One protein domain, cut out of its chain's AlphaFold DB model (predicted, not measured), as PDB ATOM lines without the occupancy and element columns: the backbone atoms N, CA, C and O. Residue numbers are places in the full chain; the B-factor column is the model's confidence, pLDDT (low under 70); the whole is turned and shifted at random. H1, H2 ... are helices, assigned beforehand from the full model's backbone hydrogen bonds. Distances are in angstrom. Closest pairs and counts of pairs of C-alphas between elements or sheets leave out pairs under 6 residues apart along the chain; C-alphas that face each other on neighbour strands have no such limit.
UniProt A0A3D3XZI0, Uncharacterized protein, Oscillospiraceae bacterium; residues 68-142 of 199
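Overview. This is residues 68 to 142 of the 199 residues of an uncharacterized protein of Oscillospiraceae bacterium (UniProt A0A3D3XZI0). One long helix, H1, makes the longest axis; its residues 68 to 86 stick out as a free arm, and three short helices, H2, H3 and H4, gather round its other end to form a compact head. H2 and H3 pack on that part of H1, while H4 is near it without touching. The printed part has 75 residues with four named helices in the order H1, H2, H3, H4 and no named strand; the class is all helix. The whole is loose, with a radius of gyration of the C-alphas of 15.6 A, and spans 53 by 25 by 18 A.

Arrangement. H1, residues 68 to 101, touches H2, residues 107 to 115, with its residues 92 to 100 alone; the closest C-alphas, those of Phe 99 and Leu 109, are 6.8 A apart. They run opposite ways at a steep tilt of 46 degrees. H1 touches H3, residues 117 to 122, with its residues 88 to 95 alone; the closest C-alphas, those of Lys 91 and Met 120, are 6.6 A apart, and the lines are about perpendicular at 75 degrees. H2 and H3 meet only through their link. H4, residues 134 to 141, is close to H3 but not clearly touching: the closest C-alphas, those of Glu 119 and Gly 135, are 6.2 A apart. H2 and H4 are apart. In H1, H2, H3 and H4 every O i to N i+4 pair is within hydrogen-bond range.

Along the chain. H1 begins at C-alpha 68 (37.949, 48.613, 36.519) and is 49.1 A long; H2 measures 12.5 A, H3 8.8 A and H4 10.3 A, ending at C-alpha 141 (57.430, 5.705, 11.128).

Size, cuts and confidence. The C-alphas farthest apart, of Tyr 68 and Ser 141, are 53.5 A apart. The link from H3 to H4 is long, and in it residues 125 to 126 pair antiparallel with 129 to 130. The printed part has no cut, and no printed residue is under 70 in pLDDT.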
ATOM      1  N   TYR A  68      37.650  48.538  37.942       90.88
ATOM      2  CA  TYR A  68      37.949  48.613  36.519       90.88
ATOM      3  C   TYR A  68      39.272  47.923  36.175       90.88
ATOM      4  O   TYR A  68      39.300  47.078  35.288       90.88
ATOM      5  N   GLU A  69      40.355  48.227  36.894       92.50
ATOM      6  CA  GLU A  69      41.666  47.607  36.661       92.50
ATOM      7  C   GLU A  69      41.612  46.085  36.835       92.50
ATOM      8  O   GLU A  69      42.162  45.345  36.018       92.50
ATOM      9  N   LYS A  70      40.896  45.607  37.860       93.50
ATOM     10  CA  LYS A  70      40.696  44.175  38.086       93.50
ATOM     11  C   LYS A  70      39.899  43.523  36.957       93.50
ATOM     12  O   LYS A  70      40.351  42.532  36.394       93.50
ATOM     13  N   GLU A  71      38.739  44.076  36.616       91.44
ATOM     14  CA  GLU A  71      37.865  43.518  35.581       91.44
ATOM     15  C   GLU A  71      38.533  43.538  34.201       91.44
ATOM     16  O   GLU A  71      38.426  42.577  33.442       91.44
ATOM     17  N   HIS A  72      39.303  44.584  33.904       94.31
ATOM     18  CA  HIS A  72      40.086  44.668  32.678       94.31
ATOM     19  C   HIS A  72      41.185  43.595  32.625       94.31
ATOM     20  O   HIS A  72      41.328  42.913  31.612       94.31
ATOM     21  N   SER A  73      41.917  43.394  33.726       93.56
ATOM     22  CA  SER A  73      42.919  42.327  33.827       93.56
ATOM     23  C   SER A  73      42.299  40.935  33.658       93.56
ATOM     24  O   SER A  73      42.836  40.106  32.923       93.56
ATOM     25  N   ASP A  74      41.166  40.674  34.315       93.94
ATOM     26  CA  ASP A  74      40.457  39.394  34.222       93.94
ATOM     27  C   ASP A  74      39.947  39.147  32.790       93.94
ATOM     28  O   ASP A  74      40.027  38.026  32.279       93.94
ATOM     29  N   PHE A  75      39.477  40.195  32.106       93.31
ATOM     30  CA  PHE A  75      39.013  40.111  30.723       93.31
ATOM     31  C   PHE A  75      40.145  39.825  29.727       93.31
ATOM     32  O   PHE A  75      40.001  38.955  28.865       93.31
ATOM     33  N   GLU A  76      41.290  40.499  29.854       94.19
ATOM     34  CA  GLU A  76      42.456  40.229  29.001       94.19
ATOM     35  C   GLU A  76      42.996  38.806  29.224       94.19
ATOM     36  O   GLU A  76      43.286  38.084  28.262       94.19
ATOM     37  N   ALA A  77      43.039  38.342  30.479       94.38
ATOM     38  CA  ALA A  77      43.394  36.960  30.798       94.38
ATOM     39  C   ALA A  77      42.402  35.953  30.190       94.38
ATOM     40  O   ALA A  77      42.812  34.938  29.617       94.38
ATOM     41  N   PHE A  78      41.098  36.240  30.260       92.62
ATOM     42  CA  PHE A  78      40.062  35.419  29.635       92.62
ATOM     43  C   PHE A  78      40.240  35.344  28.117       92.62
ATOM     44  O   PHE A  78      40.246  34.248  27.557       92.62
ATOM     45  N   LYS A  79      40.456  36.479  27.448       92.88
ATOM     46  CA  LYS A  79      40.687  36.537  26.000       92.88
ATOM     47  C   LYS A  79      41.901  35.703  25.591       92.88
ATOM     48  O   LYS A  79      41.788  34.871  24.693       92.88
ATOM     49  N   SER A  80      43.022  35.847  26.299       90.81
ATOM     50  CA  SER A  80      44.209  35.016  26.065       90.81
ATOM     51  C   SER A  80      43.918  33.526  26.271       90.81
ATOM     52  O   SER A  80      44.407  32.697  25.501       90.81
ATOM     53  N   ASN A  81      43.123  33.165  27.284       91.31
ATOM     54  CA  ASN A  81      42.739  31.777  27.535       91.31
ATOM     55  C   ASN A  81      41.868  31.207  26.407       91.31
ATOM     56  O   ASN A  81      42.073  30.064  26.003       91.31
ATOM     57  N   ILE A  82      40.924  31.995  25.888       90.38
ATOM     58  CA  ILE A  82      40.082  31.607  24.754       90.38
ATOM     59  C   ILE A  82      40.932  31.408  23.504       90.38
ATOM     60  O   ILE A  82      40.859  30.339  22.910       90.38
ATOM     61  N   THR A  83      41.808  32.351  23.153       85.75
ATOM     62  CA  THR A  83      42.694  32.194  21.987       85.75
ATOM     63  C   THR A  83      43.604  30.971  22.121       85.75
ATOM     64  O   THR A  83      43.793  30.236  21.150       85.75
ATOM     65  N   ALA A  84      44.129  30.693  23.321       85.75
ATOM     66  CA  ALA A  84      44.913  29.487  23.575       85.75
ATOM     67  C   ALA A  84      44.074  28.206  23.411       85.75
ATOM     68  O   ALA A  84      44.533  27.246  22.790       85.75
ATOM     69  N   LYS A  85      42.830  28.194  23.911       87.00
ATOM     70  CA  LYS A  85      41.887  27.077  23.738       87.00
ATOM     71  C   LYS A  85      41.503  26.859  22.280       87.00
ATOM     72  O   LYS A  85      41.507  25.718  21.834       87.00
ATOM     73  N   GLU A  86      41.198  27.920  21.541       85.56
ATOM     74  CA  GLU A  86      40.856  27.851  20.117       85.56
ATOM     75  C   GLU A  86      42.043  27.356  19.291       85.56
ATOM     76  O   GLU A  86      41.883  26.452  18.474       85.56
ATOM     77  N   THR A  87      43.247  27.866  19.563       83.69
ATOM     78  CA  THR A  87      44.478  27.409  18.900       83.69
ATOM     79  C   THR A  87      44.744  25.936  19.197       83.69
ATOM     80  O   THR A  87      45.030  25.166  18.281       83.69
ATOM     81  N   LYS A  88      44.606  25.510  20.459       85.56
ATOM     82  CA  LYS A  88      44.758  24.104  20.845       85.56
ATOM     83  C   LYS A  88      43.717  23.215  20.162       85.56
ATOM     84  O   LYS A  88      44.083  22.191  19.597       85.56
ATOM     85  N   ALA A  89      42.448  23.622  20.145       86.19
ATOM     86  CA  ALA A  89      41.376  22.876  19.491       86.19
ATOM     87  C   ALA A  89      41.575  22.778  17.967       86.19
ATOM     88  O   ALA A  89      41.334  21.724  17.377       86.19
ATOM     89  N   ALA A  90      42.049  23.850  17.324       86.38
ATOM     90  CA  ALA A  90      42.393  23.843  15.905       86.38
ATOM     91  C   ALA A  90      43.553  22.879  15.612       86.38
ATOM     92  O   ALA A  90      43.464  22.078  14.679       86.38
ATOM     93  N   LYS A  91      44.603  22.893  16.449       85.88
ATOM     94  CA  LYS A  91      45.736  21.962  16.342       85.88
ATOM     95  C   LYS A  91      45.294  20.514  16.551       85.88
ATOM     96  O   LYS A  91      45.612  19.668  15.722       85.88
ATOM     97  N   GLU A  92      44.487  20.239  17.574       86.94
ATOM     98  CA  GLU A  92      43.931  18.904  17.830       86.94
ATOM     99  C   GLU A  92      43.103  18.393  16.645       86.94
ATOM    100  O   GLU A  92      43.270  17.250  16.217       86.94
ATOM    101  N   LYS A  93      42.245  19.241  16.064       88.38
ATOM    102  CA  LYS A  93      41.439  18.884  14.889       88.38
ATOM    103  C   LYS A  93      42.315  18.565  13.674       88.38
ATOM    104  O   LYS A  93      42.055  17.579  12.983       88.38
ATOM    105  N   ALA A  94      43.344  19.372  13.422       87.50
ATOM    106  CA  ALA A  94      44.257  19.176  12.300       87.50
ATOM    107  C   ALA A  94      45.091  17.890  12.457       87.50
ATOM    108  O   ALA A  94      45.190  17.106  11.511       87.50
ATOM    109  N   VAL A  95      45.629  17.629  13.655       86.81
ATOM    110  CA  VAL A  95      46.386  16.399  13.967       86.81
ATOM    111  C   VAL A  95      45.498  15.163  13.868       86.81
ATOM    112  O   VAL A  95      45.906  14.159  13.283       86.81
ATOM    113  N   ARG A  96      44.256  15.243  14.356       88.44
ATOM    114  CA  ARG A  96      43.295  14.145  14.240       88.44
ATOM    115  C   ARG A  96      43.022  13.789  12.778       88.44
ATOM    116  O   ARG A  96      43.138  12.624  12.410       88.44
ATOM    117  N   ALA A  97      42.747  14.788  11.937       88.69
ATOM    118  CA  ALA A  97      42.541  14.581  10.503       88.69
ATOM    119  C   ALA A  97      43.792  14.000   9.814       88.69
ATOM    120  O   ALA A  97      43.685  13.140   8.936       88.69
ATOM    121  N   PHE A  98      44.989  14.431  10.228       88.50
ATOM    122  CA  PHE A  98      46.246  13.887   9.723       88.50
ATOM    123  C   PHE A  98      46.413  12.399  10.069       88.50
ATOM    124  O   PHE A  98      46.680  11.600   9.171       88.50
ATOM    125  N   PHE A  99      46.211  11.999  11.326       88.31
ATOM    126  CA  PHE A  99      46.320  10.593  11.732       88.31
ATOM    127  C   PHE A  99      45.257   9.703  11.081       88.31
ATOM    128  O   PHE A  99      45.586   8.611  10.608       88.31
ATOM    129  N   GLU A 100      44.022  10.190  10.954       88.38
ATOM    130  CA  GLU A 100      42.959   9.489  10.225       88.38
ATOM    131  C   GLU A 100      43.350   9.250   8.755       88.38
ATOM    132  O   GLU A 100      43.210   8.132   8.256       88.38
ATOM    133  N   SER A 101      43.954  10.242   8.082       87.12
ATOM    134  CA  SER A 101      44.456  10.097   6.700       87.12
ATOM    135  C   SER A 101      45.567   9.048   6.544       87.12
ATOM    136  O   SER A 101      45.817   8.555   5.443       87.12
ATOM    137  N   LYS A 102      46.229   8.686   7.646       87.25
ATOM    138  CA  LYS A 102      47.328   7.712   7.702       87.25
ATOM    139  C   LYS A 102      46.858   6.346   8.213       87.25
ATOM    140  O   LYS A 102      47.690   5.520   8.572       87.25
ATOM    141  N   ASN A 103      45.544   6.091   8.212       86.06
ATOM    142  CA  ASN A 103      44.894   4.868   8.700       86.06
ATOM    143  C   ASN A 103      45.055   4.607  10.208       86.06
ATOM    144  O   ASN A 103      44.926   3.466  10.650       86.06
ATOM    145  N   ILE A 104      45.306   5.633  11.023       85.75
ATOM    146  CA  ILE A 104      45.177   5.516  12.480       85.75
ATOM    147  C   ILE A 104      43.750   5.921  12.852       85.75
ATOM    148  O   ILE A 104      43.372   7.082  12.726       85.75
ATOM    149  N   THR A 105      42.939   4.959  13.295       87.25
ATOM    150  CA  THR A 105      41.511   5.168  13.596       87.25
ATOM    151  C   THR A 105      41.109   4.517  14.924       87.25
ATOM    152  O   THR A 105      41.858   3.724  15.499       87.25
ATOM    153  N   GLY A 106      39.929   4.865  15.448       85.44
ATOM    154  CA  GLY A 106      39.372   4.257  16.664       85.44
ATOM    155  C   GLY A 106      40.262   4.431  17.902       85.44
ATOM    156  O   GLY A 106      40.825   5.499  18.125       85.44
ATOM    157  N   ALA A 107      40.426   3.371  18.699       86.44
ATOM    158  CA  ALA A 107      41.223   3.408  19.933       86.44
ATOM    159  C   ALA A 107      42.705   3.772  19.700       86.44
ATOM    160  O   ALA A 107      43.337   4.382  20.562       86.44
ATOM    161  N   ASN A 108      43.248   3.446  18.520       84.25
ATOM    162  CA  ASN A 108      44.620   3.787  18.146       84.25
ATOM    163  C   ASN A 108      44.788   5.294  17.903       84.25
ATOM    164  O   ASN A 108      45.838   5.850  18.219       84.25
ATOM    165  N   LEU A 109      43.748   5.961  17.392       87.06
ATOM    166  CA  LEU A 109      43.728   7.412  17.209       87.06
ATOM    167  C   LEU A 109      43.707   8.139  18.547       87.06
ATOM    168  O   LEU A 109      44.481   9.069  18.745       87.06
ATOM    169  N   ASP A 110      42.882   7.691  19.491       86.00
ATOM    170  CA  ASP A 110      42.827   8.310  20.818       86.00
ATOM    171  C   ASP A 110      44.146   8.129  21.590       86.00
ATOM    172  O   ASP A 110      44.560   9.019  22.337       86.00
ATOM    173  N   LEU A 111      44.846   7.006  21.382       85.56
ATOM    174  CA  LEU A 111      46.181   6.776  21.938       85.56
ATOM    175  C   LEU A 111      47.238   7.685  21.292       85.56
ATOM    176  O   LEU A 111      48.028   8.296  22.010       85.56
ATOM    177  N   ALA A 112      47.222   7.815  19.962       84.88
ATOM    178  CA  ALA A 112      48.124   8.708  19.234       84.88
ATOM    179  C   ALA A 112      47.902  10.179  19.627       84.88
ATOM    180  O   ALA A 112      48.856  10.886  19.931       84.88
ATOM    181  N   MET A 113      46.647  10.629  19.729       86.25
ATOM    182  CA  MET A 113      46.309  11.991  20.164       86.25
ATOM    183  C   MET A 113      46.763  12.288  21.599       86.25
ATOM    184  O   MET A 113      47.174  13.406  21.889       86.25
ATOM    185  N   ARG A 114      46.721  11.299  22.506       84.44
ATOM    186  CA  ARG A 114      47.227  11.459  23.882       84.44
ATOM    187  C   ARG A 114      48.751  11.475  23.965       84.44
ATOM    188  O   ARG A 114      49.288  12.141  24.842       84.44
ATOM    189  N   GLY A 115      49.429  10.721  23.103       80.19
ATOM    190  CA  GLY A 115      50.889  10.627  23.095       80.19
ATOM    191  C   GLY A 115      51.590  11.753  22.329       80.19
ATOM    192  O   GLY A 115      52.769  11.970  22.558       80.19
ATOM    193  N   CYS A 116      50.880  12.459  21.446       79.94
ATOM    194  CA  CYS A 116      51.420  13.466  20.526       79.94
ATOM    195  C   CYS A 116      51.371  14.900  21.104       79.94
ATOM    196  O   CYS A 116      51.302  15.874  20.359       79.94
ATOM    197  N   GLY A 117      51.328  15.058  22.429       77.44
ATOM    198  CA  GLY A 117      51.150  16.371  23.063       77.44
ATOM    199  C   GLY A 117      52.269  17.366  22.730       77.44
ATOM    200  O   GLY A 117      51.983  18.487  22.322       77.44
ATOM    201  N   GLU A 118      53.529  16.938  22.844       76.69
ATOM    202  CA  GLU A 118      54.702  17.796  22.611       76.69
ATOM    203  C   GLU A 118      54.849  18.176  21.136       76.69
ATOM    204  O   GLU A 118      55.058  19.346  20.804       76.69
ATOM    205  N   GLU A 119      54.677  17.210  20.232       77.88
ATOM    206  CA  GLU A 119      54.724  17.459  18.799       77.88
ATOM    207  C   GLU A 119      53.580  18.373  18.378       77.88
ATOM    208  O   GLU A 119      53.837  19.316  17.639       77.88
ATOM    209  N   MET A 120      52.357  18.165  18.889       78.56
ATOM    210  CA  MET A 120      51.192  19.007  18.600       78.56
ATOM    211  C   MET A 120      51.392  20.455  19.057       78.56
ATOM    212  O   MET A 120      51.041  21.379  18.317       78.56
ATOM    213  N   ASP A 121      51.981  20.677  20.233       78.31
ATOM    214  CA  ASP A 121      52.258  22.023  20.736       78.31
ATOM    215  C   ASP A 121      53.271  22.767  19.849       78.31
ATOM    216  O   ASP A 121      53.087  23.961  19.582       78.31
ATOM    217  N   ALA A 122      54.262  22.053  19.302       80.62
ATOM    218  CA  ALA A 122      55.258  22.590  18.375       80.62
ATOM    219  C   ALA A 122      54.739  22.812  16.937       80.62
ATOM    220  O   ALA A 122      55.420  23.467  16.146       80.62
ATOM    221  N   LEU A 123      53.551  22.307  16.575       81.56
ATOM    222  CA  LEU A 123      53.015  22.466  15.219       81.56
ATOM    223  C   LEU A 123      52.573  23.899  14.930       81.56
ATOM    224  O   LEU A 123      51.845  24.526  15.704       81.56
ATOM    225  N   GLU A 124      52.917  24.362  13.734       80.31
ATOM    226  CA  GLU A 124      52.311  25.531  13.109       80.31
ATOM    227  C   GLU A 124      51.184  25.090  12.168       80.31
ATOM    228  O   GLU A 124      51.336  24.144  11.386       80.31
ATOM    229  N   LEU A 125      50.054  25.791  12.233       83.62
ATOM    230  CA  LEU A 125      48.957  25.619  11.287       83.62
ATOM    231  C   LEU A 125      49.092  26.628  10.141       83.62
ATOM    232  O   LEU A 125      49.430  27.789  10.364       83.62
ATOM    233  N   ASP A 126      48.800  26.178   8.925       79.69
ATOM    234  CA  ASP A 126      48.555  27.003   7.745       79.69
ATOM    235  C   ASP A 126      47.054  26.929   7.421       79.69
ATOM    236  O   ASP A 126      46.567  25.994   6.774       79.69
ATOM    237  N   GLY A 127      46.292  27.860   8.002       78.06
ATOM    238  CA  GLY A 127      44.830  27.802   8.023       78.06
ATOM    239  C   GLY A 127      44.324  26.558   8.760       78.06
ATOM    240  O   GLY A 127      44.599  26.376   9.942       78.06
ATOM    241  N   ASP A 128      43.600  25.693   8.048       75.25
ATOM    242  CA  ASP A 128      43.031  24.450   8.592       75.25
ATOM    243  C   ASP A 128      43.985  23.240   8.508       75.25
ATOM    244  O   ASP A 128      43.611  22.125   8.883       75.25
ATOM    245  N   LYS A 129      45.203  23.416   7.975       78.75
ATOM    246  CA  LYS A 129      46.163  22.325   7.733       78.75
ATOM    247  C   LYS A 129      47.432  22.491   8.553       78.75
ATOM    248  O   LYS A 129      47.804  23.586   8.950       78.75
ATOM    249  N   ILE A 130      48.126  21.382   8.777       86.62
ATOM    250  CA  ILE A 130      49.433  21.366   9.437       86.62
ATOM    251  C   ILE A 130      50.492  21.808   8.428       86.62
ATOM    252  O   ILE A 130      50.564  21.251   7.332       86.62
ATOM    253  N   LYS A 131      51.310  22.797   8.795       85.81
ATOM    254  CA  LYS A 131      52.337  23.368   7.917       85.81
ATOM    255  C   LYS A 131      53.564  22.461   7.770       85.81
ATOM    256  O   LYS A 131      54.056  22.282   6.660       85.81
ATOM    257  N   ASP A 132      54.043  21.884   8.875       85.25
ATOM    258  CA  ASP A 132      55.151  20.920   8.892       85.25
ATOM    259  C   ASP A 132      54.711  19.616   9.570       85.25
ATOM    260  O   ASP A 132      54.400  19.590  10.757       85.25
ATOM    261  N   THR A 133      54.680  18.524   8.806       84.12
ATOM    262  CA  THR A 133      54.275  17.199   9.293       84.12
ATOM    263  C   THR A 133      55.452  16.324   9.706       84.12
ATOM    264  O   THR A 133      55.221  15.209  10.165       84.12
ATOM    265  N   LYS A 134      56.708  16.789   9.604       85.12
ATOM    266  CA  LYS A 134      57.903  15.957   9.848       85.12
ATOM    267  C   LYS A 134      57.904  15.272  11.211       85.12
ATOM    268  O   LYS A 134      58.236  14.093  11.284       85.12
ATOM    269  N   GLY A 135      57.525  15.988  12.273       81.31
ATOM    270  CA  GLY A 135      57.426  15.414  13.620       81.31
ATOM    271  C   GLY A 135      56.374  14.303  13.699       81.31
ATOM    272  O   GLY A 135      56.638  13.224  14.224       81.31
ATOM    273  N   LEU A 136      55.214  14.515  13.071       84.81
ATOM    274  CA  LEU A 136      54.142  13.519  13.018       84.81
ATOM    275  C   LEU A 136      54.502  12.318  12.133       84.81
ATOM    276  O   LEU A 136      54.206  11.181  12.490       84.81
ATOM    277  N   ASP A 137      55.170  12.536  10.999       84.31
ATOM    278  CA  ASP A 137      55.657  11.464  10.124       84.31
ATOM    279  C   ASP A 137      56.778  10.643  10.806       84.31
ATOM    280  O   ASP A 137      56.849   9.419  10.638       84.31
ATOM    281  N   ALA A 138      57.618  11.272  11.637       85.69
ATOM    282  CA  ALA A 138      58.600  10.578  12.472       85.69
ATOM    283  C   ALA A 138      57.919   9.694  13.535       85.69
ATOM    284  O   ALA A 138      58.301   8.534  13.707       85.69
ATOM    285  N   LEU A 139      56.855  10.186  14.180       84.44
ATOM    286  CA  LEU A 139      56.037   9.378  15.090       84.44
ATOM    287  C   LEU A 139      55.386   8.195  14.364       84.44
ATOM    288  O   LEU A 139      55.460   7.068  14.849       84.44
ATOM    289  N   LEU A 140      54.812   8.416  13.177       84.81
ATOM    290  CA  LEU A 140      54.189   7.367  12.359       84.81
ATOM    291  C   LEU A 140      55.167   6.280  11.907       84.81
ATOM    292  O   LEU A 140      54.811   5.104  11.875       84.81
ATOM    293  N   SER A 141      56.394   6.656  11.552       83.94
ATOM    294  CA  SER A 141      57.430   5.705  11.128       83.94
ATOM    295  C   SER A 141      58.112   4.990  12.299       83.94
ATOM    296  O   SER A 141      58.606   3.872  12.124       83.94
ATOM    297  N   GLY A 142      58.101   5.603  13.486       86.12
ATOM    298  CA  GLY A 142      58.633   5.056  14.730       86.12
ATOM    299  C   GLY A 142      57.539   4.523  15.656       86.12
ATOM    300  O   GLY A 142      57.019   3.422  15.461       86.12
TER     301      GLY A 142